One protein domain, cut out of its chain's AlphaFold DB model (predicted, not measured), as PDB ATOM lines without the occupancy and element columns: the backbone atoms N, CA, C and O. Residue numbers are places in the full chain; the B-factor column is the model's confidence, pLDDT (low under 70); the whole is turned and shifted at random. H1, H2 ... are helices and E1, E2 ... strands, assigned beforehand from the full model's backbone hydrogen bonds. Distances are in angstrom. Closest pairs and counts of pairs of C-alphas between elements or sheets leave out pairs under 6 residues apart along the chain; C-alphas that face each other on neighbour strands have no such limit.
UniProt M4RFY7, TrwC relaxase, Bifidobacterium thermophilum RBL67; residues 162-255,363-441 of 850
ATOM      1  N   ILE A 162     -15.029   3.526  -2.185       83.38
ATOM      2  CA  ILE A 162     -15.712   2.235  -2.003       83.38
ATOM      3  C   ILE A 162     -15.393   1.646  -0.623       83.38
ATOM      4  O   ILE A 162     -14.239   1.364  -0.313       83.38
ATOM      5  N   TRP A 163     -16.436   1.382   0.170       82.12
ATOM      6  CA  TRP A 163     -16.324   0.893   1.554       82.12
ATOM      7  C   TRP A 163     -16.537  -0.623   1.732       82.12
ATOM      8  O   TRP A 163     -16.338  -1.135   2.831       82.12
ATOM      9  N   ARG A 164     -16.958  -1.356   0.685       83.06
ATOM     10  CA  ARG A 164     -17.326  -2.790   0.792       83.06
ATOM     11  C   ARG A 164     -16.144  -3.768   0.802       83.06
ATOM     12  O   ARG A 164     -16.310  -4.896   1.258       83.06
ATOM     13  N   PHE A 165     -14.988  -3.357   0.278       87.38
ATOM     14  CA  PHE A 165     -13.806  -4.216   0.156       87.38
ATOM     15  C   PHE A 165     -13.058  -4.323   1.495       87.38
ATOM     16  O   PHE A 165     -12.843  -3.319   2.172       87.38
ATOM     17  N   THR A 166     -12.633  -5.530   1.875       84.38
ATOM     18  CA  THR A 166     -11.928  -5.802   3.136       84.38
ATOM     19  C   THR A 166     -10.699  -6.694   2.957       84.38
ATOM     20  O   THR A 166     -10.757  -7.924   2.967       84.38
ATOM     21  N   ALA A 167      -9.534  -6.051   2.960       82.12
ATOM     22  CA  ALA A 167      -8.237  -6.704   3.114       82.12
ATOM     23  C   ALA A 167      -7.823  -6.887   4.595       82.12
ATOM     24  O   ALA A 167      -6.652  -7.140   4.876       82.12
ATOM     25  N   LYS A 168      -8.738  -6.735   5.569       84.38
ATOM     26  CA  LYS A 168      -8.402  -6.803   7.005       84.38
ATOM     27  C   LYS A 168      -7.845  -8.189   7.402       84.38
ATOM     28  O   LYS A 168      -8.484  -9.190   7.072       84.38
ATOM     29  N   PRO A 169      -6.719  -8.279   8.141       81.62
ATOM     30  CA  PRO A 169      -6.090  -9.559   8.491       81.62
ATOM     31  C   PRO A 169      -6.996 -10.573   9.207       81.62
ATOM     32  O   PRO A 169      -6.871 -11.767   8.953       81.62
ATOM     33  N   ASP A 170      -7.944 -10.125  10.041       84.00
ATOM     34  CA  ASP A 170      -8.877 -11.005  10.766       84.00
ATOM     35  C   ASP A 170      -9.741 -11.850   9.817       84.00
ATOM     36  O   ASP A 170     -10.001 -13.025  10.075       84.00
ATOM     37  N   LYS A 171     -10.140 -11.274   8.677       82.25
ATOM     38  CA  LYS A 171     -10.929 -11.972   7.656       82.25
ATOM     39  C   LYS A 171     -10.104 -13.016   6.906       82.25
ATOM     40  O   LYS A 171     -10.650 -14.044   6.511       82.25
ATOM     41  N   TRP A 172      -8.800 -12.801   6.778       83.56
ATOM     42  CA  TRP A 172      -7.876 -13.686   6.063       83.56
ATOM     43  C   TRP A 172      -7.186 -14.725   6.969       83.56
ATOM     44  O   TRP A 172      -6.483 -15.600   6.475       83.56
ATOM     45  N   ALA A 173      -7.437 -14.706   8.283       79.81
ATOM     46  CA  ALA A 173      -6.800 -15.599   9.259       79.81
ATOM     47  C   ALA A 173      -7.107 -17.106   9.087       79.81
ATOM     48  O   ALA A 173      -6.409 -17.934   9.663       79.81
ATOM     49  N   ARG A 174      -8.141 -17.472   8.311       78.69
ATOM     50  CA  ARG A 174      -8.480 -18.869   7.954       78.69
ATOM     51  C   ARG A 174      -8.119 -19.247   6.512       78.69
ATOM     52  O   ARG A 174      -8.499 -20.322   6.058       78.69
ATOM     53  N   ASP A 175      -7.459 -18.362   5.772       80.38
ATOM     54  CA  ASP A 175      -7.018 -18.662   4.412       80.38
ATOM     55  C   ASP A 175      -5.843 -19.664   4.440       80.38
ATOM     56  O   ASP A 175      -4.973 -19.522   5.302       80.38
ATOM     57  N   PRO A 176      -5.757 -20.656   3.527       73.06
ATOM     58  CA  PRO A 176      -4.622 -21.586   3.470       73.06
ATOM     59  C   PRO A 176      -3.247 -20.921   3.299       73.06
ATOM     60  O   PRO A 176      -2.241 -21.517   3.670       73.06
ATOM     61  N   GLN A 177      -3.190 -19.698   2.758       69.00
ATOM     62  CA  GLN A 177      -1.962 -18.896   2.652       69.00
ATOM     63  C   GLN A 177      -1.817 -17.854   3.785       69.00
ATOM     64  O   GLN A 177      -0.878 -17.057   3.796       69.00
ATOM     65  N   GLY A 178      -2.747 -17.847   4.744       64.50
ATOM     66  CA  GLY A 178      -2.784 -16.941   5.888       64.50
ATOM     67  C   GLY A 178      -2.998 -15.464   5.536       64.50
ATOM     68  O   GLY A 178      -3.230 -15.071   4.392       64.50
ATOM     69  N   ALA A 179      -2.866 -14.603   6.549       62.09
ATOM     70  CA  ALA A 179      -3.046 -13.155   6.409       62.09
ATOM     71  C   ALA A 179      -1.965 -12.449   5.552       62.09
ATOM     72  O   ALA A 179      -2.086 -11.255   5.282       62.09
ATOM     73  N   ALA A 180      -0.929 -13.170   5.115       61.50
ATOM     74  CA  ALA A 180       0.120 -12.683   4.216       61.50
ATOM     75  C   ALA A 180      -0.059 -13.144   2.752       61.50
ATOM     76  O   ALA A 180       0.823 -12.899   1.932       61.50
ATOM     77  N   SER A 181      -1.179 -13.797   2.408       72.12
ATOM     78  CA  SER A 181      -1.478 -14.226   1.034       72.12
ATOM     79  C   SER A 181      -1.360 -13.083   0.017       72.12
ATOM     80  O   SER A 181      -1.893 -11.993   0.232       72.12
ATOM     81  N   ALA A 182      -0.768 -13.366  -1.149       71.75
ATOM     82  CA  ALA A 182      -0.715 -12.439  -2.286       71.75
ATOM     83  C   ALA A 182      -2.111 -12.031  -2.813       71.75
ATOM     84  O   ALA A 182      -2.254 -10.986  -3.454       71.75
ATOM     85  N   ARG A 183      -3.147 -12.822  -2.489       81.88
ATOM     86  CA  ARG A 183      -4.567 -12.548  -2.767       81.88
ATOM     87  C   ARG A 183      -5.185 -11.494  -1.834       81.88
ATOM     88  O   ARG A 183      -6.273 -10.995  -2.123       81.88
ATOM     89  N   ARG A 184      -4.527 -11.119  -0.725       87.81
ATOM     90  CA  ARG A 184      -5.000 -10.077   0.209       87.81
ATOM     91  C   ARG A 184      -4.695  -8.678  -0.344       87.81
ATOM     92  O   ARG A 184      -3.762  -8.003   0.088       87.81
ATOM     93  N   TRP A 185      -5.485  -8.237  -1.318       89.50
ATOM     94  CA  TRP A 185      -5.209  -7.017  -2.077       89.50
ATOM     95  C   TRP A 185      -5.869  -5.762  -1.483       89.50
ATOM     96  O   TRP A 185      -7.023  -5.441  -1.755       89.50
ATOM     97  N   GLU A 186      -5.103  -4.984  -0.712       86.06
ATOM     98  CA  GLU A 186      -5.544  -3.678  -0.174       86.06
ATOM     99  C   GLU A 186      -5.894  -2.649  -1.270       86.06
ATOM    100  O   GLU A 186      -6.669  -1.722  -1.035       86.06
ATOM    101  N   GLY A 187      -5.355  -2.824  -2.482       87.75
ATOM    102  CA  GLY A 187      -5.609  -1.970  -3.642       87.75
ATOM    103  C   GLY A 187      -6.841  -2.333  -4.478       87.75
ATOM    104  O   GLY A 187      -7.163  -1.568  -5.388       87.75
ATOM    105  N   GLU A 188      -7.538  -3.446  -4.196       89.69
ATOM    106  CA  GLU A 188      -8.610  -3.973  -5.065       89.69
ATOM    107  C   GLU A 188      -9.731  -2.947  -5.297       89.69
ATOM    108  O   GLU A 188     -10.192  -2.783  -6.420       89.69
ATOM    109  N   SER A 189     -10.090  -2.145  -4.289       88.94
ATOM    110  CA  SER A 189     -11.091  -1.074  -4.430       88.94
ATOM    111  C   SER A 189     -10.700   0.000  -5.458       88.94
ATOM    112  O   SER A 189     -11.547   0.467  -6.219       88.94
ATOM    113  N   ARG A 190      -9.416   0.381  -5.524       90.69
ATOM    114  CA  ARG A 190      -8.888   1.362  -6.492       90.69
ATOM    115  C   ARG A 190      -8.707   0.752  -7.881       90.69
ATOM    116  O   ARG A 190      -8.868   1.457  -8.876       90.69
ATOM    117  N   ALA A 191      -8.390  -0.538  -7.958       92.38
ATOM    118  CA  ALA A 191      -8.353  -1.271  -9.218       92.38
ATOM    119  C   ALA A 191      -9.761  -1.439  -9.804       92.38
ATOM    120  O   ALA A 191      -9.961  -1.144 -10.977       92.38
ATOM    121  N   THR A 192     -10.754  -1.774  -8.977       92.00
ATOM    122  CA  THR A 192     -12.154  -1.925  -9.393       92.00
ATOM    123  C   THR A 192     -12.797  -0.593  -9.810       92.00
ATOM    124  O   THR A 192     -13.681  -0.589 -10.661       92.00
ATOM    125  N   LEU A 193     -12.309   0.561  -9.333       91.31
ATOM    126  CA  LEU A 193     -12.676   1.868  -9.912       91.31
ATOM    127  C   LEU A 193     -12.110   2.075 -11.329       91.31
ATOM    128  O   LEU A 193     -12.811   2.587 -12.192       91.31
ATOM    129  N   ARG A 194     -10.881   1.625 -11.612       92.94
ATOM    130  CA  ARG A 194     -10.336   1.625 -12.986       92.94
ATOM    131  C   ARG A 194     -11.024   0.582 -13.876       92.94
ATOM    132  O   ARG A 194     -11.185   0.817 -15.065       92.94
ATOM    133  N   LEU A 195     -11.467  -0.535 -13.296       92.31
ATOM    134  CA  LEU A 195     -12.276  -1.568 -13.951       92.31
ATOM    135  C   LEU A 195     -13.680  -1.050 -14.320       92.31
ATOM    136  O   LEU A 195     -14.228  -1.444 -15.340       92.31
ATOM    137  N   ARG A 196     -14.251  -0.163 -13.493       90.19
ATOM    138  CA  ARG A 196     -15.517   0.545 -13.746       90.19
ATOM    139  C   ARG A 196     -15.402   1.540 -14.898       90.19
ATOM    140  O   ARG A 196     -16.295   1.625 -15.734       90.19
ATOM    141  N   ASP A 197     -14.343   2.346 -14.874       89.62
ATOM    142  CA  ASP A 197     -14.167   3.444 -15.824       89.62
ATOM    143  C   ASP A 197     -13.668   2.943 -17.194       89.62
ATOM    144  O   ASP A 197     -14.042   3.516 -18.216       89.62
ATOM    145  N   GLY A 198     -12.908   1.839 -17.223       90.12
ATOM    146  CA  GLY A 198     -12.401   1.194 -18.437       90.12
ATOM    147  C   GLY A 198     -11.389   2.055 -19.197       90.12
ATOM    148  O   GLY A 198     -10.630   2.811 -18.589       90.12
ATOM    149  N   GLY A 199     -11.369   1.926 -20.525       90.62
ATOM    150  CA  GLY A 199     -10.597   2.800 -21.411       90.62
ATOM    151  C   GLY A 199     -11.237   3.012 -22.783       90.62
ATOM    152  O   GLY A 199     -12.262   2.411 -23.102       90.62
ATOM    153  N   ASP A 200     -10.610   3.871 -23.581       88.62
ATOM    154  CA  ASP A 200     -10.999   4.215 -24.952       88.62
ATOM    155  C   ASP A 200     -10.129   3.420 -25.949       88.62
ATOM    156  O   ASP A 200      -8.901   3.514 -25.872       88.62
ATOM    157  N   PRO A 201     -10.705   2.631 -26.880       88.88
ATOM    158  CA  PRO A 201      -9.938   1.902 -27.893       88.88
ATOM    159  C   PRO A 201      -9.219   2.799 -28.918       88.88
ATOM    160  O   PRO A 201      -8.373   2.290 -29.652       88.88
ATOM    161  N   LEU A 202      -9.544   4.095 -28.997       88.50
ATOM    162  CA  LEU A 202      -8.909   5.060 -29.901       88.50
ATOM    163  C   LEU A 202      -7.682   5.761 -29.289       88.50
ATOM    164  O   LEU A 202      -6.871   6.302 -30.038       88.50
ATOM    165  N   ASP A 203      -7.514   5.733 -27.960       90.62
ATOM    166  CA  ASP A 203      -6.341   6.290 -27.273       90.62
ATOM    167  C   ASP A 203      -5.352   5.189 -26.858       90.62
ATOM    168  O   ASP A 203      -5.614   4.372 -25.970       90.62
ATOM    169  N   GLU A 204      -4.155   5.210 -27.450       90.88
ATOM    170  CA  GLU A 204      -3.068   4.285 -27.119       90.88
ATOM    171  C   GLU A 204      -2.663   4.360 -25.632       90.88
ATOM    172  O   GLU A 204      -2.320   3.335 -25.029       90.88
ATOM    173  N   ALA A 205      -2.738   5.540 -25.003       92.69
ATOM    174  CA  ALA A 205      -2.431   5.692 -23.582       92.69
ATOM    175  C   ALA A 205      -3.490   5.005 -22.700       92.69
ATOM    176  O   ALA A 205      -3.126   4.289 -21.759       92.69
ATOM    177  N   SER A 206      -4.774   5.137 -23.040       92.19
ATOM    178  CA  SER A 206      -5.891   4.426 -22.411       92.19
ATOM    179  C   SER A 206      -5.775   2.906 -22.578       92.19
ATOM    180  O   SER A 206      -5.759   2.177 -21.584       92.19
ATOM    181  N   VAL A 207      -5.539   2.409 -23.800       93.38
ATOM    182  CA  VAL A 207      -5.300   0.975 -24.075       93.38
ATOM    183  C   VAL A 207      -4.126   0.430 -23.248       93.38
ATOM    184  O   VAL A 207      -4.205  -0.662 -22.668       93.38
ATOM    185  N   LYS A 208      -3.038   1.199 -23.121       93.56
ATOM    186  CA  LYS A 208      -1.883   0.857 -22.277       93.56
ATOM    187  C   LYS A 208      -2.233   0.855 -20.782       93.56
ATOM    188  O   LYS A 208      -1.779  -0.034 -20.058       93.56
ATOM    189  N   ALA A 209      -3.066   1.786 -20.317       94.62
ATOM    190  CA  ALA A 209      -3.548   1.845 -18.936       94.62
ATOM    191  C   ALA A 209      -4.501   0.685 -18.578       94.62
ATOM    192  O   ALA A 209      -4.443   0.184 -17.447       94.62
ATOM    193  N   CYS A 210      -5.311   0.216 -19.535       95.06
ATOM    194  CA  CYS A 210      -6.117  -1.003 -19.426       95.06
ATOM    195  C   CYS A 210      -5.232  -2.249 -19.343       95.06
ATOM    196  O   CYS A 210      -5.348  -3.003 -18.380       95.06
ATOM    197  N   ARG A 211      -4.271  -2.435 -20.258       95.56
ATOM    198  CA  ARG A 211      -3.306  -3.555 -20.191       95.56
ATOM    199  C   ARG A 211      -2.533  -3.580 -18.863       95.56
ATOM    200  O   ARG A 211      -2.361  -4.642 -18.265       95.56
ATOM    201  N   ALA A 212      -2.151  -2.414 -18.339       96.06
ATOM    202  CA  ALA A 212      -1.538  -2.289 -17.015       96.06
ATOM    203  C   ALA A 212      -2.498  -2.594 -15.845       96.06
ATOM    204  O   ALA A 212      -2.036  -2.967 -14.768       96.06
ATOM    205  N   LEU A 213      -3.820  -2.450 -16.014       96.19
ATOM    206  CA  LEU A 213      -4.818  -2.919 -15.045       96.19
ATOM    207  C   LEU A 213      -4.932  -4.449 -15.074       96.19
ATOM    208  O   LEU A 213      -4.862  -5.077 -14.022       96.19
ATOM    209  N   VAL A 214      -5.041  -5.048 -16.264       96.62
ATOM    210  CA  VAL A 214      -5.098  -6.510 -16.443       96.62
ATOM    211  C   VAL A 214      -3.876  -7.184 -15.808       96.62
ATOM    212  O   VAL A 214      -4.022  -8.134 -15.042       96.62
ATOM    213  N   ALA A 215      -2.676  -6.633 -16.020       95.31
ATOM    214  CA  ALA A 215      -1.451  -7.120 -15.386       95.31
ATOM    215  C   ALA A 215      -1.486  -7.071 -13.842       95.31
ATOM    216  O   ALA A 215      -0.902  -7.936 -13.193       95.31
ATOM    217  N   GLN A 216      -2.190  -6.105 -13.237       94.88
ATOM    218  CA  GLN A 216      -2.349  -6.016 -11.776       94.88
ATOM    219  C   GLN A 216      -3.329  -7.070 -11.240       94.88
ATOM    220  O   GLN A 216      -3.021  -7.719 -10.243       94.88
ATOM    221  N   TYR A 217      -4.456  -7.306 -11.922       95.00
ATOM    222  CA  TYR A 217      -5.361  -8.412 -11.576       95.00
ATOM    223  C   TYR A 217      -4.663  -9.778 -11.742       95.00
ATOM    224  O   TYR A 217      -4.795 -10.636 -10.872       95.00
ATOM    225  N   ALA A 218      -3.847  -9.965 -12.786       94.06
ATOM    226  CA  ALA A 218      -3.030 -11.170 -12.959       94.06
ATOM    227  C   ALA A 218      -1.992 -11.355 -11.831       94.06
ATOM    228  O   ALA A 218      -1.823 -12.463 -11.329       94.06
ATOM    229  N   ALA A 219      -1.316 -10.282 -11.406       91.88
ATOM    230  CA  ALA A 219      -0.317 -10.329 -10.332       91.88
ATOM    231  C   ALA A 219      -0.912 -10.650  -8.945       91.88
ATOM    232  O   ALA A 219      -0.218 -11.216  -8.103       91.88
ATOM    233  N   HIS A 220      -2.191 -10.330  -8.722       91.06
ATOM    234  CA  HIS A 220      -2.946 -10.693  -7.516       91.06
ATOM    235  C   HIS A 220      -3.784 -11.975  -7.673       91.06
ATOM    236  O   HIS A 220      -4.708 -12.207  -6.890       91.06
ATOM    237  N   ASP A 221      -3.455 -12.816  -8.663       92.00
ATOM    238  CA  ASP A 221      -4.069 -14.132  -8.879       92.00
ATOM    239  C   ASP A 221      -5.600 -14.057  -9.075       92.00
ATOM    240  O   ASP A 221      -6.337 -14.940  -8.648       92.00
ATOM    241  N   ARG A 222      -6.095 -12.964  -9.684       93.56
ATOM    242  CA  ARG A 222      -7.527 -12.704  -9.946       93.56
ATOM    243  C   ARG A 222      -8.004 -13.118 -11.340       93.56
ATOM    244  O   ARG A 222      -9.189 -12.966 -11.629       93.56
ATOM    245  N   ILE A 223      -7.104 -13.576 -12.209       95.44
ATOM    246  CA  ILE A 223      -7.407 -13.984 -13.588       95.44
ATOM    247  C   ILE A 223      -6.986 -15.437 -13.763       95.44
ATOM    248  O   ILE A 223      -5.808 -15.749 -13.608       95.44
ATOM    249  N   HIS A 224      -7.936 -16.283 -14.146       95.56
ATOM    250  CA  HIS A 224      -7.729 -17.700 -14.446       95.56
ATOM    251  C   HIS A 224      -8.144 -17.997 -15.885       95.56
ATOM    252  O   HIS A 224      -8.944 -17.266 -16.474       95.56
ATOM    253  N   TRP A 225      -7.580 -19.059 -16.448       95.81
ATOM    254  CA  TRP A 225      -7.728 -19.426 -17.853       95.81
ATOM    255  C   TRP A 225      -7.690 -20.945 -18.027       95.81
ATOM    256  O   TRP A 225      -7.120 -21.657 -17.200       95.81
ATOM    257  N   GLY A 226      -8.277 -21.423 -19.118       94.38
ATOM    258  CA  GLY A 226      -8.389 -22.836 -19.474       94.38
ATOM    259  C   GLY A 226      -9.437 -23.010 -20.569       94.38
ATOM    260  O   GLY A 226     -10.009 -22.020 -21.033       94.38
ATOM    261  N   GLU A 227      -9.712 -24.246 -20.970       92.69
ATOM    262  CA  GLU A 227     -10.868 -24.518 -21.829       92.69
ATOM    263  C   GLU A 227     -12.165 -24.392 -21.009       92.69
ATOM    264  O   GLU A 227     -12.128 -24.421 -19.774       92.69
ATOM    265  N   ASP A 228     -13.320 -24.213 -21.660       90.38
ATOM    266  CA  ASP A 228     -14.596 -23.967 -20.960       90.38
ATOM    267  C   ASP A 228     -14.908 -24.987 -19.827       90.38
ATOM    268  O   ASP A 228     -15.292 -24.550 -18.737       90.38
ATOM    269  N   PRO A 229     -14.658 -26.309 -19.978       89.25
ATOM    270  CA  PRO A 229     -14.805 -27.270 -18.877       89.25
ATOM    271  C   PRO A 229     -13.803 -27.076 -17.722       89.25
ATOM    272  O   PRO A 229     -14.161 -27.254 -16.555       89.25
ATOM    273  N   ASP A 230     -12.557 -26.689 -18.018       91.44
ATOM    274  CA  ASP A 230     -11.497 -26.505 -17.014       91.44
ATOM    275  C   ASP A 230     -11.746 -25.271 -16.144       91.44
ATOM    276  O   ASP A 230     -11.478 -25.285 -14.936       91.44
ATOM    277  N   ILE A 231     -12.270 -24.187 -16.731       93.00
ATOM    278  CA  ILE A 231     -12.621 -22.995 -15.954       93.00
ATOM    279  C   ILE A 231     -13.857 -23.232 -15.082       93.00
ATOM    280  O   ILE A 231     -13.883 -22.744 -13.950       93.00
ATOM    281  N   GLU A 232     -14.832 -24.029 -15.536       91.06
ATOM    282  CA  GLU A 232     -15.952 -24.467 -14.695       91.06
ATOM    283  C   GLU A 232     -15.468 -25.297 -13.502       91.06
ATOM    284  O   GLU A 232     -15.821 -24.988 -12.361       91.06
ATOM    285  N   GLU A 233     -14.598 -26.286 -13.736       91.25
ATOM    286  CA  GLU A 233     -13.952 -27.071 -12.678       91.25
ATOM    287  C   GLU A 233     -13.190 -26.176 -11.688       91.25
ATOM    288  O   GLU A 233     -13.288 -26.338 -10.468       91.25
ATOM    289  N   THR A 234     -12.455 -25.191 -12.203       93.19
ATOM    290  CA  THR A 234     -11.637 -24.276 -11.400       93.19
ATOM    291  C   THR A 234     -12.502 -23.369 -10.519       93.19
ATOM    292  O   THR A 234     -12.287 -23.317  -9.304       93.19
ATOM    293  N   ALA A 235     -13.529 -22.717 -11.079       93.44
ATOM    294  CA  ALA A 235     -14.472 -21.889 -10.319       93.44
ATOM    295  C   ALA A 235     -15.244 -22.709  -9.274       93.44
ATOM    296  O   ALA A 235     -15.439 -22.270  -8.136       93.44
ATOM    297  N   TYR A 236     -15.650 -23.926  -9.643       90.25
ATOM    298  CA  TYR A 236     -16.333 -24.857  -8.754       90.25
ATOM    299  C   TYR A 236     -15.456 -25.229  -7.549       90.25
ATOM    300  O   TYR A 236     -15.864 -25.048  -6.395       90.25
ATOM    301  N   ARG A 237     -14.209 -25.657  -7.794       91.62
ATOM    302  CA  ARG A 237     -13.237 -26.009  -6.746       91.62
ATOM    303  C   ARG A 237     -12.875 -24.826  -5.849       91.62
ATOM    304  O   ARG A 237     -12.728 -25.026  -4.641       91.62
ATOM    305  N   MET A 238     -12.779 -23.607  -6.390       91.81
ATOM    306  CA  MET A 238     -12.594 -22.383  -5.596       91.81
ATOM    307  C   MET A 238     -13.750 -22.177  -4.613       91.81
ATOM    308  O   MET A 238     -13.519 -22.090  -3.406       91.81
ATOM    309  N   CYS A 239     -14.994 -22.194  -5.098       91.19
ATOM    310  CA  CYS A 239     -16.186 -22.046  -4.263       91.19
ATOM    311  C   CYS A 239     -16.302 -23.141  -3.189       91.19
ATOM    312  O   CYS A 239     -16.568 -22.835  -2.025       91.19
ATOM    313  N   ILE A 240     -16.037 -24.406  -3.530       88.75
ATOM    314  CA  ILE A 240     -15.992 -25.503  -2.551       88.75
ATOM    315  C   ILE A 240     -14.881 -25.279  -1.505       88.75
ATOM    316  O   ILE A 240     -15.104 -25.511  -0.315       88.75
ATOM    317  N   GLY A 241     -13.705 -24.784  -1.907       89.19
ATOM    318  CA  GLY A 241     -12.611 -24.419  -1.001       89.19
ATOM    319  C   GLY A 241     -12.985 -23.298  -0.025       89.19
ATOM    320  O   GLY A 241     -12.814 -23.443   1.186       89.19
ATOM    321  N   TRP A 242     -13.576 -22.214  -0.528       90.19
ATOM    322  CA  TRP A 242     -14.056 -21.088   0.278       90.19
ATOM    323  C   TRP A 242     -15.167 -21.500   1.261       90.19
ATOM    324  O   TRP A 242     -15.139 -21.095   2.426       90.19
ATOM    325  N   GLN A 243     -16.100 -22.371   0.852       86.44
ATOM    326  CA  GLN A 243     -17.117 -22.922   1.758       86.44
ATOM    327  C   GLN A 243     -16.499 -23.765   2.887       86.44
ATOM    328  O   GLN A 243     -16.988 -23.710   4.016       86.44
ATOM    329  N   ARG A 244     -15.408 -24.507   2.633       85.38
ATOM    330  CA  ARG A 244     -14.711 -25.311   3.662       85.38
ATOM    331  C   ARG A 244     -14.080 -24.449   4.766       85.38
ATOM    332  O   ARG A 244     -14.078 -24.880   5.913       85.38
ATOM    333  N   ILE A 245     -13.621 -23.231   4.457       86.69
ATOM    334  CA  ILE A 245     -13.119 -22.263   5.460       86.69
ATOM    335  C   ILE A 245     -14.225 -21.367   6.065       86.69
ATOM    336  O   ILE A 245     -13.946 -20.523   6.923       86.69
ATOM    337  N   GLY A 246     -15.486 -21.580   5.670       85.50
ATOM    338  CA  GLY A 246     -16.668 -20.921   6.234       85.50
ATOM    339  C   GLY A 246     -17.046 -19.580   5.596       85.50
ATOM    340  O   GLY A 246     -17.724 -18.788   6.246       85.50
ATOM    341  N   LYS A 247     -16.609 -19.304   4.362       87.50
ATOM    342  CA  LYS A 247     -16.965 -18.082   3.615       87.50
ATOM    343  C   LYS A 247     -18.308 -18.220   2.905       87.50
ATOM    344  O   LYS A 247     -18.672 -19.308   2.458       87.50
ATOM    345  N   THR A 248     -19.004 -17.099   2.729       88.06
ATOM    346  CA  THR A 248     -20.089 -16.995   1.747       88.06
ATOM    347  C   THR A 248     -19.508 -16.869   0.337       88.06
ATOM    348  O   THR A 248     -18.523 -16.161   0.111       88.06
ATOM    349  N   THR A 249     -20.107 -17.591  -0.610       91.25
ATOM    350  CA  THR A 249     -19.590 -17.760  -1.974       91.25
ATOM    351  C   THR A 249     -20.668 -17.489  -3.005       91.25
ATOM    352  O   THR A 249     -21.791 -17.962  -2.826       91.25
ATOM    353  N   LEU A 250     -20.308 -16.836  -4.108       90.50
ATOM    354  CA  LEU A 250     -21.146 -16.761  -5.303       90.50
ATOM    355  C   LEU A 250     -20.340 -17.179  -6.533       90.50
ATOM    356  O   LEU A 250     -19.253 -16.651  -6.770       90.50
ATOM    357  N   LEU A 251     -20.897 -18.103  -7.314       94.81
ATOM    358  CA  LEU A 251     -20.410 -18.416  -8.651       94.81
ATOM    359  C   LEU A 251     -21.315 -17.714  -9.674       94.81
ATOM    360  O   LEU A 251     -22.533 -17.890  -9.664       94.81
ATOM    361  N   ILE A 252     -20.734 -16.881 -10.530       93.75
ATOM    362  CA  ILE A 252     -21.450 -16.147 -11.574       93.75
ATOM    363  C   ILE A 252     -21.178 -16.816 -12.919       93.75
ATOM    364  O   ILE A 252     -20.025 -17.069 -13.256       93.75
ATOM    365  N   ALA A 253     -22.236 -17.095 -13.673       90.56
ATOM    366  CA  ALA A 253     -22.179 -17.760 -14.972       90.56
ATOM    367  C   ALA A 253     -23.006 -17.003 -16.030       90.56
ATOM    368  O   ALA A 253     -23.782 -16.100 -15.702       90.56
ATOM    369  N   GLY A 254     -22.820 -17.343 -17.309       80.81
ATOM    370  CA  GLY A 254     -23.400 -16.595 -18.426       80.81
ATOM    371  C   GLY A 254     -24.893 -16.859 -18.633       80.81
ATOM    372  O   GLY A 254     -25.684 -15.921 -18.731       80.81
ATOM    373  N   THR A 255     -25.293 -18.133 -18.685       83.75
ATOM    374  CA  THR A 255     -26.657 -18.544 -19.069       83.75
ATOM    375  C   THR A 255     -27.438 -19.161 -17.907       83.75
ATOM    376  O   THR A 255     -26.868 -19.688 -16.953       83.75
ATOM    377  N   HIS A 363     -26.731 -10.491 -14.261       81.56
ATOM    378  CA  HIS A 363     -27.940  -9.736 -13.888       81.56
ATOM    379  C   HIS A 363     -28.589 -10.265 -12.596       81.56
ATOM    380  O   HIS A 363     -28.945  -9.496 -11.708       81.56
ATOM    381  N   GLY A 364     -28.705 -11.592 -12.456       79.06
ATOM    382  CA  GLY A 364     -29.298 -12.253 -11.291       79.06
ATOM    383  C   GLY A 364     -28.507 -12.120  -9.983       79.06
ATOM    384  O   GLY A 364     -29.015 -12.582  -8.955       79.06
ATOM    385  N   SER A 365     -27.311 -11.512 -10.037       81.88
ATOM    386  CA  SER A 365     -26.419 -11.175  -8.916       81.88
ATOM    387  C   SER A 365     -26.405  -9.688  -8.533       81.88
ATOM    388  O   SER A 365     -25.755  -9.314  -7.555       81.88
ATOM    389  N   GLN A 366     -27.113  -8.817  -9.262       78.75
ATOM    390  CA  GLN A 366     -27.195  -7.397  -8.910       78.75
ATOM    391  C   GLN A 366     -27.807  -7.229  -7.502       78.75
ATOM    392  O   GLN A 366     -28.611  -8.044  -7.049       78.75
ATOM    393  N   GLY A 367     -27.326  -6.240  -6.742       74.25
ATOM    394  CA  GLY A 367     -27.569  -6.110  -5.295       74.25
ATOM    395  C   GLY A 367     -26.859  -7.142  -4.391       74.25
ATOM    396  O   GLY A 367     -26.466  -6.802  -3.278       74.25
ATOM    397  N   MET A 368     -26.608  -8.381  -4.843       79.00
ATOM    398  CA  MET A 368     -25.969  -9.410  -4.004       79.00
ATOM    399  C   MET A 368     -24.536  -9.023  -3.605       79.00
ATOM    400  O   MET A 368     -23.792  -8.449  -4.403       79.00
ATOM    401  N   THR A 369     -24.153  -9.374  -2.372       81.50
ATOM    402  CA  THR A 369     -22.797  -9.198  -1.833       81.50
ATOM    403  C   THR A 369     -22.419 -10.398  -0.953       81.50
ATOM    404  O   THR A 369     -23.104 -10.694   0.024       81.50
ATOM    405  N   VAL A 370     -21.312 -11.062  -1.278       87.50
ATOM    406  CA  VAL A 370     -20.747 -12.239  -0.589       87.50
ATOM    407  C   VAL A 370     -19.310 -11.957  -0.153       87.50
ATOM    408  O   VAL A 370     -18.752 -10.914  -0.479       87.50
ATOM    409  N   ASP A 371     -18.668 -12.868   0.572       89.94
ATOM    410  CA  ASP A 371     -17.261 -12.694   0.942       89.94
ATOM    411  C   ASP A 371     -16.350 -12.904  -0.271       89.94
ATOM    412  O   ASP A 371     -15.477 -12.073  -0.527       89.94
ATOM    413  N   ARG A 372     -16.576 -13.973  -1.049       92.62
ATOM    414  CA  ARG A 372     -15.727 -14.357  -2.191       92.62
ATOM    415  C   ARG A 372     -16.546 -14.729  -3.427       92.62
ATOM    416  O   ARG A 372     -17.583 -15.384  -3.313       92.62
ATOM    417  N   CYS A 373     -16.091 -14.299  -4.602       94.56
ATOM    418  CA  CYS A 373     -16.814 -14.456  -5.863       94.56
ATOM    419  C   CYS A 373     -15.919 -15.024  -6.974       94.56
ATOM    420  O   CYS A 373     -14.772 -14.604  -7.122       94.56
ATOM    421  N   ALA A 374     -16.471 -15.933  -7.780       96.06
ATOM    422  CA  ALA A 374     -15.867 -16.451  -9.009       96.06
ATOM    423  C   ALA A 374     -16.814 -16.179 -10.186       96.06
ATOM    424  O   ALA A 374     -17.994 -16.510 -10.097       96.06
ATOM    425  N   ALA A 375     -16.325 -15.579 -11.269       95.25
ATOM    426  CA  ALA A 375     -17.117 -15.247 -12.451       95.25
ATOM    427  C   ALA A 375     -16.570 -15.951 -13.700       95.25
ATOM    428  O   ALA A 375     -15.439 -15.698 -14.111       95.25
ATOM    429  N   LEU A 376     -17.387 -16.826 -14.284       94.31
ATOM    430  CA  LEU A 376     -17.104 -17.550 -15.519       94.31
ATOM    431  C   LEU A 376     -17.445 -16.700 -16.743       94.31
ATOM    432  O   LEU A 376     -18.559 -16.189 -16.871       94.31
ATOM    433  N   PHE A 377     -16.510 -16.653 -17.684       93.06
ATOM    434  CA  PHE A 377     -16.679 -16.062 -19.003       93.06
ATOM    435  C   PHE A 377     -16.306 -17.094 -20.086       93.06
ATOM    436  O   PHE A 377     -15.159 -17.096 -20.548       93.06
ATOM    437  N   PRO A 378     -17.252 -17.967 -20.496       90.75
ATOM    438  CA  PRO A 378     -17.052 -18.969 -21.553       90.75
ATOM    439  C   PRO A 378     -16.463 -18.381 -22.835       90.75
ATOM    440  O   PRO A 378     -16.632 -17.183 -23.080       90.75
ATOM    441  N   ALA A 379     -15.790 -19.179 -23.657       88.62
ATOM    442  CA  ALA A 379     -15.056 -18.725 -24.839       88.62
ATOM    443  C   ALA A 379     -15.911 -17.852 -25.782       88.62
ATOM    444  O   ALA A 379     -15.545 -16.711 -26.080       88.62
ATOM    445  N   GLN A 380     -17.118 -18.323 -26.107       84.44
ATOM    446  CA  GLN A 380     -18.116 -17.641 -26.947       84.44
ATOM    447  C   GLN A 380     -18.817 -16.435 -26.281       84.44
ATOM    448  O   GLN A 380     -19.644 -15.767 -26.907       84.44
ATOM    449  N   ALA A 381     -18.546 -16.133 -25.007       84.44
ATOM    450  CA  ALA A 381     -19.197 -15.019 -24.320       84.44
ATOM    451  C   ALA A 381     -18.670 -13.662 -24.821       84.44
ATOM    452  O   ALA A 381     -17.479 -13.358 -24.697       84.44
ATOM    453  N   SER A 382     -19.580 -12.818 -25.318       81.44
ATOM    454  CA  SER A 382     -19.318 -11.395 -25.553       81.44
ATOM    455  C   SER A 382     -19.259 -10.654 -24.216       81.44
ATOM    456  O   SER A 382     -20.175 -10.767 -23.398       81.44
ATOM    457  N   LEU A 383     -18.168  -9.924 -23.978       85.31
ATOM    458  CA  LEU A 383     -17.863  -9.293 -22.693       85.31
ATOM    459  C   LEU A 383     -17.786  -7.775 -22.829       85.31
ATOM    460  O   LEU A 383     -17.234  -7.247 -23.793       85.31
ATOM    461  N   THR A 384     -18.310  -7.084 -21.823       89.50
ATOM    462  CA  THR A 384     -18.353  -5.623 -21.757       89.50
ATOM    463  C   THR A 384     -17.836  -5.124 -20.415       89.50
ATOM    464  O   THR A 384     -17.889  -5.845 -19.411       89.50
ATOM    465  N   CYS A 385     -17.386  -3.869 -20.382       90.94
ATOM    466  CA  CYS A 385     -16.815  -3.257 -19.184       90.94
ATOM    467  C   CYS A 385     -17.811  -3.301 -18.008       90.94
ATOM    468  O   CYS A 385     -17.459  -3.716 -16.903       90.94
ATOM    469  N   ASN A 386     -19.087  -2.986 -18.271       89.44
ATOM    470  CA  ASN A 386     -20.176  -3.030 -17.292       89.44
ATOM    471  C   ASN A 386     -20.395  -4.444 -16.724       89.44
ATOM    472  O   ASN A 386     -20.520  -4.597 -15.511       89.44
ATOM    473  N   LEU A 387     -20.422  -5.487 -17.569       89.62
ATOM    474  CA  LEU A 387     -20.609  -6.876 -17.119       89.62
ATOM    475  C   LEU A 387     -19.452  -7.330 -16.220       89.62
ATOM    476  O   LEU A 387     -19.688  -7.919 -15.161       89.62
ATOM    477  N   GLN A 388     -18.209  -7.013 -16.597       90.56
ATOM    478  CA  GLN A 388     -17.045  -7.366 -15.789       90.56
ATOM    479  C   GLN A 388     -16.994  -6.583 -14.468       90.56
ATOM    480  O   GLN A 388     -16.728  -7.175 -13.421       90.56
ATOM    481  N   TYR A 389     -17.295  -5.283 -14.476       92.19
ATOM    482  CA  TYR A 389     -17.386  -4.469 -13.260       92.19
ATOM    483  C   TYR A 389     -18.488  -4.961 -12.306       92.19
ATOM    484  O   TYR A 389     -18.280  -5.067 -11.094       92.19
ATOM    485  N   VAL A 390     -19.644  -5.342 -12.851       90.06
ATOM    486  CA  VAL A 390     -20.770  -5.887 -12.081       90.06
ATOM    487  C   VAL A 390     -20.441  -7.248 -11.472       90.06
ATOM    488  O   VAL A 390     -20.919  -7.521 -10.373       90.06
ATOM    489  N   ALA A 391     -19.595  -8.066 -12.104       90.81
ATOM    490  CA  ALA A 391     -19.045  -9.274 -11.487       90.81
ATOM    491  C   ALA A 391     -17.971  -8.949 -10.422       90.81
ATOM    492  O   ALA A 391     -18.043  -9.447  -9.300       90.81
ATOM    493  N   GLY A 392     -17.030  -8.050 -10.731       91.25
ATOM    494  CA  GLY A 392     -15.890  -7.651  -9.885       91.25
ATOM    495  C   GLY A 392     -16.219  -6.814  -8.641       91.25
ATOM    496  O   GLY A 392     -15.324  -6.212  -8.048       91.25
ATOM    497  N   THR A 393     -17.494  -6.730  -8.259       90.50
ATOM    498  CA  THR A 393     -18.003  -5.941  -7.124       90.50
ATOM    499  C   THR A 393     -18.833  -6.761  -6.127       90.50
ATOM    500  O   THR A 393     -19.402  -6.184  -5.191       90.50
ATOM    501  N   ARG A 394     -18.919  -8.089  -6.305       90.19
ATOM    502  CA  ARG A 394     -19.793  -8.983  -5.518       90.19
ATOM    503  C   ARG A 394     -19.102  -9.602  -4.305       90.19
ATOM    504  O   ARG A 394     -19.755  -9.776  -3.282       90.19
ATOM    505  N   GLY A 395     -17.809  -9.905  -4.396       90.88
ATOM    506  CA  GLY A 395     -16.970 -10.335  -3.277       90.88
ATOM    507  C   GLY A 395     -16.466  -9.148  -2.449       90.88
ATOM    508  O   GLY A 395     -15.969  -8.166  -3.002       90.88
ATOM    509  N   ARG A 396     -16.572  -9.238  -1.118       91.00
ATOM    510  CA  ARG A 396     -15.996  -8.274  -0.160       91.00
ATOM    511  C   ARG A 396     -14.491  -8.467   0.034       91.00
ATOM    512  O   ARG A 396     -13.780  -7.501   0.278       91.00
ATOM    513  N   GLU A 397     -14.007  -9.702  -0.016       90.81
ATOM    514  CA  GLU A 397     -12.587 -10.038   0.151       90.81
ATOM    515  C   GLU A 397     -11.884 -10.204  -1.193       90.81
ATOM    516  O   GLU A 397     -10.736  -9.797  -1.336       90.81
ATOM    517  N   GLU A 398     -12.546 -10.880  -2.133       91.06
ATOM    518  CA  GLU A 398     -11.853 -11.549  -3.229       91.06
ATOM    519  C   GLU A 398     -12.797 -11.819  -4.416       91.06
ATOM    520  O   GLU A 398     -13.834 -12.471  -4.263       91.06
ATOM    521  N   ASN A 399     -12.432 -11.305  -5.597       93.94
ATOM    522  CA  ASN A 399     -13.189 -11.420  -6.849       93.94
ATOM    523  C   ASN A 399     -12.300 -12.010  -7.956       93.94
ATOM    524  O   ASN A 399     -11.328 -11.378  -8.366       93.94
ATOM    525  N   HIS A 400     -12.642 -13.200  -8.449       95.19
ATOM    526  CA  HIS A 400     -11.900 -13.913  -9.496       95.19
ATOM    527  C   HIS A 400     -12.659 -13.921 -10.822       95.19
ATOM    528  O   HIS A 400     -13.844 -14.252 -10.858       95.19
ATOM    529  N   PHE A 401     -11.959 -13.617 -11.913       95.81
ATOM    530  CA  PHE A 401     -12.446 -13.745 -13.284       95.81
ATOM    531  C   PHE A 401     -11.817 -14.980 -13.934       95.81
ATOM    532  O   PHE A 401     -10.602 -15.169 -13.857       95.81
ATOM    533  N   LEU A 402     -12.628 -15.814 -14.580       95.94
ATOM    534  CA  LEU A 402     -12.178 -17.029 -15.250       95.94
ATOM    535  C   LEU A 402     -12.592 -16.969 -16.721       95.94
ATOM    536  O   LEU A 402     -13.782 -16.998 -17.034       95.94
ATOM    537  N   TYR A 403     -11.612 -16.852 -17.614       95.44
ATOM    538  CA  TYR A 403     -11.831 -16.699 -19.050       95.44
ATOM    539  C   TYR A 403     -11.573 -18.015 -19.764       95.44
ATOM    540  O   TYR A 403     -10.456 -18.531 -19.747       95.44
ATOM    541  N   GLY A 404     -12.608 -18.527 -20.415       93.31
ATOM    542  CA  GLY A 404     -12.509 -19.721 -21.234       93.31
ATOM    543  C   GLY A 404     -11.886 -19.431 -22.594       93.31
ATOM    544  O   GLY A 404     -11.927 -18.296 -23.090       93.31
ATOM    545  N   CYS A 405     -11.330 -20.468 -23.209       92.81
ATOM    546  CA  CYS A 405     -10.945 -20.489 -24.611       92.81
ATOM    547  C   CYS A 405     -11.517 -21.727 -25.315       92.81
ATOM    548  O   CYS A 405     -11.854 -22.721 -24.673       92.81
ATOM    549  N   GLU A 406     -11.599 -21.658 -26.643       90.75
ATOM    550  CA  GLU A 406     -11.999 -22.787 -27.489       90.75
ATOM    551  C   GLU A 406     -11.050 -23.998 -27.312       90.75
ATOM    552  O   GLU A 406      -9.901 -23.812 -26.882       90.75
ATOM    553  N   PRO A 407     -11.480 -25.221 -27.678       90.56
ATOM    554  CA  PRO A 407     -10.639 -26.417 -27.617       90.56
ATOM    555  C   PRO A 407      -9.329 -26.291 -28.407       90.56
ATOM    556  O   PRO A 407      -9.265 -25.578 -29.411       90.56
ATOM    557  N   GLU A 408      -8.277 -27.006 -27.994       88.38
ATOM    558  CA  GLU A 408      -6.942 -26.868 -28.597       88.38
ATOM    559  C   GLU A 408      -6.923 -27.106 -30.116       88.38
ATOM    560  O   GLU A 408      -6.265 -26.362 -30.844       88.38
ATOM    561  N   GLU A 409      -7.673 -28.088 -30.618       85.31
ATOM    562  CA  GLU A 409      -7.780 -28.359 -32.059       85.31
ATOM    563  C   GLU A 409      -8.360 -27.163 -32.832       85.31
ATOM    564  O   GLU A 409      -7.885 -26.821 -33.920       85.31
ATOM    565  N   GLN A 410      -9.337 -26.473 -32.240       83.19
ATOM    566  CA  GLN A 410      -9.971 -25.295 -32.822       83.19
ATOM    567  C   GLN A 410      -9.044 -24.077 -32.740       83.19
ATOM    568  O   GLN A 410      -8.800 -23.446 -33.763       83.19
ATOM    569  N   ARG A 411      -8.396 -23.827 -31.590       87.94
ATOM    570  CA  ARG A 411      -7.361 -22.777 -31.451       87.94
ATOM    571  C   ARG A 411      -6.215 -22.949 -32.452       87.94
ATOM    572  O   ARG A 411      -5.776 -21.976 -33.061       87.94
ATOM    573  N   ARG A 412      -5.739 -24.184 -32.659       79.62
ATOM    574  CA  ARG A 412      -4.723 -24.510 -33.679       79.62
ATOM    575  C   ARG A 412      -5.234 -24.225 -35.096       79.62
ATOM    576  O   ARG A 412      -4.486 -23.682 -35.905       79.62
ATOM    577  N   THR A 413      -6.493 -24.550 -35.384       80.88
ATOM    578  CA  THR A 413      -7.131 -24.291 -36.686       80.88
ATOM    579  C   THR A 413      -7.282 -22.790 -36.950       80.88
ATOM    580  O   THR A 413      -6.851 -22.305 -37.997       80.88
ATOM    581  N   ASP A 414      -7.797 -22.026 -35.987       74.12
ATOM    582  CA  ASP A 414      -7.966 -20.573 -36.098       74.12
ATOM    583  C   ASP A 414      -6.617 -19.849 -36.227       74.12
ATOM    584  O   ASP A 414      -6.495 -18.903 -37.011       74.12
ATOM    585  N   HIS A 415      -5.571 -20.334 -35.550       78.81
ATOM    586  CA  HIS A 415      -4.199 -19.858 -35.740       78.81
ATOM    587  C   HIS A 415      -3.700 -20.082 -37.176       78.81
ATOM    588  O   HIS A 415      -3.175 -19.153 -37.787       78.81
ATOM    589  N   MET A 416      -3.912 -21.270 -37.756       74.62
ATOM    590  CA  MET A 416      -3.536 -21.554 -39.151       74.62
ATOM    591  C   MET A 416      -4.325 -20.715 -40.169       74.62
ATOM    592  O   MET A 416      -3.785 -20.366 -41.218       74.62
ATOM    593  N   LEU A 417      -5.590 -20.391 -39.881       74.38
ATOM    594  CA  LEU A 417      -6.467 -19.638 -40.784       74.38
ATOM    595  C   LEU A 417      -6.305 -18.114 -40.686       74.38
ATOM    596  O   LEU A 417      -6.499 -17.419 -41.684       74.38
ATOM    597  N   THR A 418      -5.996 -17.583 -39.497       76.69
ATOM    598  CA  THR A 418      -6.077 -16.135 -39.208       76.69
ATOM    599  C   THR A 418      -4.868 -15.554 -38.472       76.69
ATOM    600  O   THR A 418      -4.752 -14.333 -38.375       76.69
ATOM    601  N   GLY A 419      -3.966 -16.390 -37.952       80.75
ATOM    602  CA  GLY A 419      -2.881 -15.961 -37.066       80.75
ATOM    603  C   GLY A 419      -3.320 -15.653 -35.628       80.75
ATOM    604  O   GLY A 419      -2.557 -15.027 -34.895       80.75
ATOM    605  N   ALA A 420      -4.526 -16.072 -35.219       81.31
ATOM    606  CA  ALA A 420      -5.035 -15.920 -33.854       81.31
ATOM    607  C   ALA A 420      -4.073 -16.481 -32.787       81.31
ATOM    608  O   ALA A 420      -3.330 -17.431 -33.035       81.31
ATOM    609  N   GLU A 421      -4.086 -15.906 -31.586       88.31
ATOM    610  CA  GLU A 421      -3.281 -16.400 -30.464       88.31
ATOM    611  C   GLU A 421      -3.765 -17.787 -29.997       88.31
ATOM    612  O   GLU A 421      -4.959 -18.078 -30.013       88.31
ATOM    613  N   THR A 422      -2.829 -18.640 -29.575       89.50
ATOM    614  CA  THR A 422      -3.092 -20.022 -29.143       89.50
ATOM    615  C   THR A 422      -2.944 -20.226 -27.639       89.50
ATOM    616  O   THR A 422      -3.603 -21.119 -27.104       89.50
ATOM    617  N   ASP A 423      -2.125 -19.420 -26.951       92.31
ATOM    618  CA  ASP A 423      -1.919 -19.500 -25.498       92.31
ATOM    619  C   ASP A 423      -3.197 -19.083 -24.733       92.31
ATOM    620  O   ASP A 423      -3.552 -17.896 -24.755       92.31
ATOM    621  N   PRO A 424      -3.863 -20.000 -23.994       92.94
ATOM    622  CA  PRO A 424      -5.051 -19.685 -23.195       92.94
ATOM    623  C   PRO A 424      -4.840 -18.525 -22.217       92.94
ATOM    624  O   PRO A 424      -5.765 -17.756 -21.958       92.94
ATOM    625  N   ARG A 425      -3.615 -18.350 -21.701       94.75
ATOM    626  CA  ARG A 425      -3.285 -17.253 -20.791       94.75
ATOM    627  C   ARG A 425      -3.332 -15.906 -21.500       94.75
ATOM    628  O   ARG A 425      -3.912 -14.965 -20.965       94.75
ATOM    629  N   ARG A 426      -2.734 -15.790 -22.688       94.00
ATOM    630  CA  ARG A 426      -2.802 -14.558 -23.491       94.00
ATOM    631  C   ARG A 426      -4.227 -14.280 -23.943       94.00
ATOM    632  O   ARG A 426      -4.689 -13.164 -23.739       94.00
ATOM    633  N   ILE A 427      -4.948 -15.301 -24.416       93.75
ATOM    634  CA  ILE A 427      -6.374 -15.199 -24.764       93.75
ATOM    635  C   ILE A 427      -7.174 -14.612 -23.588       93.75
ATOM    636  O   ILE A 427      -7.921 -13.658 -23.781       93.75
ATOM    637  N   ALA A 428      -6.984 -15.097 -22.358       94.75
ATOM    638  CA  ALA A 428      -7.658 -14.555 -21.175       94.75
ATOM    639  C   ALA A 428      -7.304 -13.083 -20.880       94.75
ATOM    640  O   ALA A 428      -8.190 -12.272 -20.595       94.75
ATOM    641  N   LEU A 429      -6.020 -12.720 -20.969       95.44
ATOM    642  CA  LEU A 429      -5.551 -11.349 -20.735       95.44
ATOM    643  C   LEU A 429      -6.074 -10.377 -21.807       95.44
ATOM    644  O   LEU A 429      -6.519  -9.279 -21.468       95.44
ATOM    645  N   ASP A 430      -6.081 -10.782 -23.078       93.69
ATOM    646  CA  ASP A 430      -6.601  -9.977 -24.186       93.69
ATOM    647  C   ASP A 430      -8.137  -9.922 -24.194       93.69
ATOM    648  O   ASP A 430      -8.690  -8.856 -24.465       93.69
ATOM    649  N   ARG A 431      -8.852 -10.987 -23.796       94.25
ATOM    650  CA  ARG A 431     -10.313 -10.939 -23.569       94.25
ATOM    651  C   ARG A 431     -10.677  -9.973 -22.438       94.25
ATOM    652  O   ARG A 431     -11.639  -9.219 -22.585       94.25
ATOM    653  N   MET A 432      -9.899  -9.924 -21.352       95.19
ATOM    654  CA  MET A 432     -10.080  -8.912 -20.301       95.19
ATOM    655  C   MET A 432      -9.756  -7.494 -20.796       95.19
ATOM    656  O   MET A 432     -10.501  -6.556 -20.513       95.19
ATOM    657  N   ALA A 433      -8.665  -7.320 -21.549       94.62
ATOM    658  CA  ALA A 433      -8.300  -6.020 -22.108       94.62
ATOM    659  C   ALA A 433      -9.352  -5.514 -23.110       94.62
ATOM    660  O   ALA A 433      -9.695  -4.338 -23.085       94.62
ATOM    661  N   HIS A 434      -9.913  -6.399 -23.938       92.88
ATOM    662  CA  HIS A 434     -11.002  -6.082 -24.856       92.88
ATOM    663  C   HIS A 434     -12.288  -5.709 -24.106       92.88
ATOM    664  O   HIS A 434     -12.882  -4.678 -24.408       92.88
ATOM    665  N   ALA A 435     -12.680  -6.467 -23.074       92.62
ATOM    666  CA  ALA A 435     -13.848  -6.140 -22.252       92.62
ATOM    667  C   ALA A 435     -13.755  -4.733 -21.624       92.62
ATOM    668  O   ALA A 435     -14.746  -4.011 -21.606       92.62
ATOM    669  N   LEU A 436     -12.562  -4.314 -21.179       93.56
ATOM    670  CA  LEU A 436     -12.301  -2.973 -20.623       93.56
ATOM    671  C   LEU A 436     -12.389  -1.820 -21.640       93.56
ATOM    672  O   LEU A 436     -12.503  -0.663 -21.230       93.56
ATOM    673  N   LEU A 437     -12.312  -2.122 -22.938       93.06
ATOM    674  CA  LEU A 437     -12.433  -1.158 -24.040       93.06
ATOM    675  C   LEU A 437     -13.831  -1.196 -24.687       93.06
ATOM    676  O   LEU A 437     -14.248  -0.236 -25.333       93.06
ATOM    677  N   THR A 438     -14.581  -2.283 -24.490       89.88
ATOM    678  CA  THR A 438     -15.942  -2.467 -25.008       89.88
ATOM    679  C   THR A 438     -16.976  -1.906 -24.025       89.88
ATOM    680  O   THR A 438     -17.503  -2.608 -23.154       89.88
ATOM    681  N   HIS A 439     -17.283  -0.615 -24.190       81.12
ATOM    682  CA  HIS A 439     -18.327   0.101 -23.446       81.12
ATOM    683  C   HIS A 439     -19.659   0.138 -24.214       81.12
ATOM    684  O   HIS A 439     -19.780   0.892 -25.181       81.12
ATOM    685  N   PRO A 440     -20.701  -0.592 -23.777       71.31
ATOM    686  CA  PRO A 440     -22.076  -0.381 -24.218       71.31
ATOM    687  C   PRO A 440     -22.648   0.875 -23.537       71.31
ATOM    688  O   PRO A 440     -23.555   0.793 -22.712       71.31
ATOM    689  N   GLU A 441     -22.083   2.047 -23.846       69.94
ATOM    690  CA  GLU A 441     -22.577   3.339 -23.355       69.94
ATOM    691  C   GLU A 441     -24.011   3.558 -23.843       69.94
ATOM    692  O   GLU A 441     -24.247   3.885 -25.009       69.94
TER     693      GLU A 441
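Overview. This is residues 162 to 255 and 363 to 441 of the 850 residues of the protein "TrwC relaxase" of Bifidobacterium thermophilum RBL67 (UniProt M4RFY7). A twisted sheet of four parallel strands makes the middle layer of three, with the long helix H4 over one face and H7 over the other. H3 and H5 pack on H7, H2 packs on H3 and H5, and H1 and H6 lie far out at opposite ends of the length. The printed part has 173 residues, with seven named helices and four named strands in the order H1 H2 H3 E1 H4 E2 E3 H5 E4 H6 H7; the sheet runs E1 E4 E3 E2, and the class is mixed, helices and strands. The whole is compact, with a radius of gyration of the C-alphas of 16.1 A and spans of 52 by 35 by 31 A.

Arrangement. Begin at H1, residues 169 to 172, which touches no helix and is not on the sheet. Next come H2, residues 188 to 197, and H3, residues 204 to 219, a helical hairpin; they only just touch, with 3 pairs of C-alphas within 8 A, the closest being Ala 191 and Leu 213 at 7.0 A. E1, residues 223 to 227, H4, residues 228 to 244, and E2, residues 249 to 253, form a split strand-helix-strand unit, two parallel strands with other strands between them, and its crossover is right-handed. E3, residues 370 to 377, H5, residues 385 to 391, and E4, residues 395 to 405, form a strand-helix-strand unit of parallel neighbours, also right-handed. Look for N 224 and O 401 at 2.9 A between E1 and E4, N 375 and O 400 at 2.8 A between E3 and E4, and N 252 and O 374 at 2.8 A between E2 and E3, each within hydrogen-bond range. E4 bends by 73 degrees at residue 398. H4 is on the sheet, and its closest C-alphas to E3 are Ala 235 and Ala 374, 5.8 A apart. H6, residues 408 to 418, touches no helix and is not on the sheet. H7, residues 424 to 437, is on the opposite face from H4, over E1 and E4, at a height over the sheet of 9.1 A. H7 touches H3, closest at C-alphas 433 and 211, 5.9 A, at a steep tilt of 48 degrees, opposite ways. With residues 435 to 437 alone it touches H5, closest at C-alphas 436 and 385, 4.7 A. H2 touches H5, closest at C-alphas 196 and 389, 5.4 A. H2, H3 and H5 only graze the sheet. In H2 to H7 every O i to N i+4 pair is within hydrogen-bond range; H1 is too short for one.

Along the chain. Find C-alpha 169 at (-6.090, -9.559, 8.491), where H1 begins. From C-alpha 228 at (-14.596, -23.967, -20.960) H4 runs 24.7 A; E4 measures 24.4 A, H3 22.4 A and H7 20.0 A, ending at C-alpha 437, (-12.433, -1.158, -24.040).

Size, cuts and confidence. The two C-alphas farthest apart, Asp 170 and Leu 417, are 52.3 A apart. Residues 256 to 362 are not printed, and C-alphas 255 and 363 stand 10.3 A apart across that cut, in the link from E2 to E3. The link from H1 to H2, residues 173 to 187, is long. The mean pLDDT of the printed part is 88.1; residues 177 to 180 and 441 are under 70.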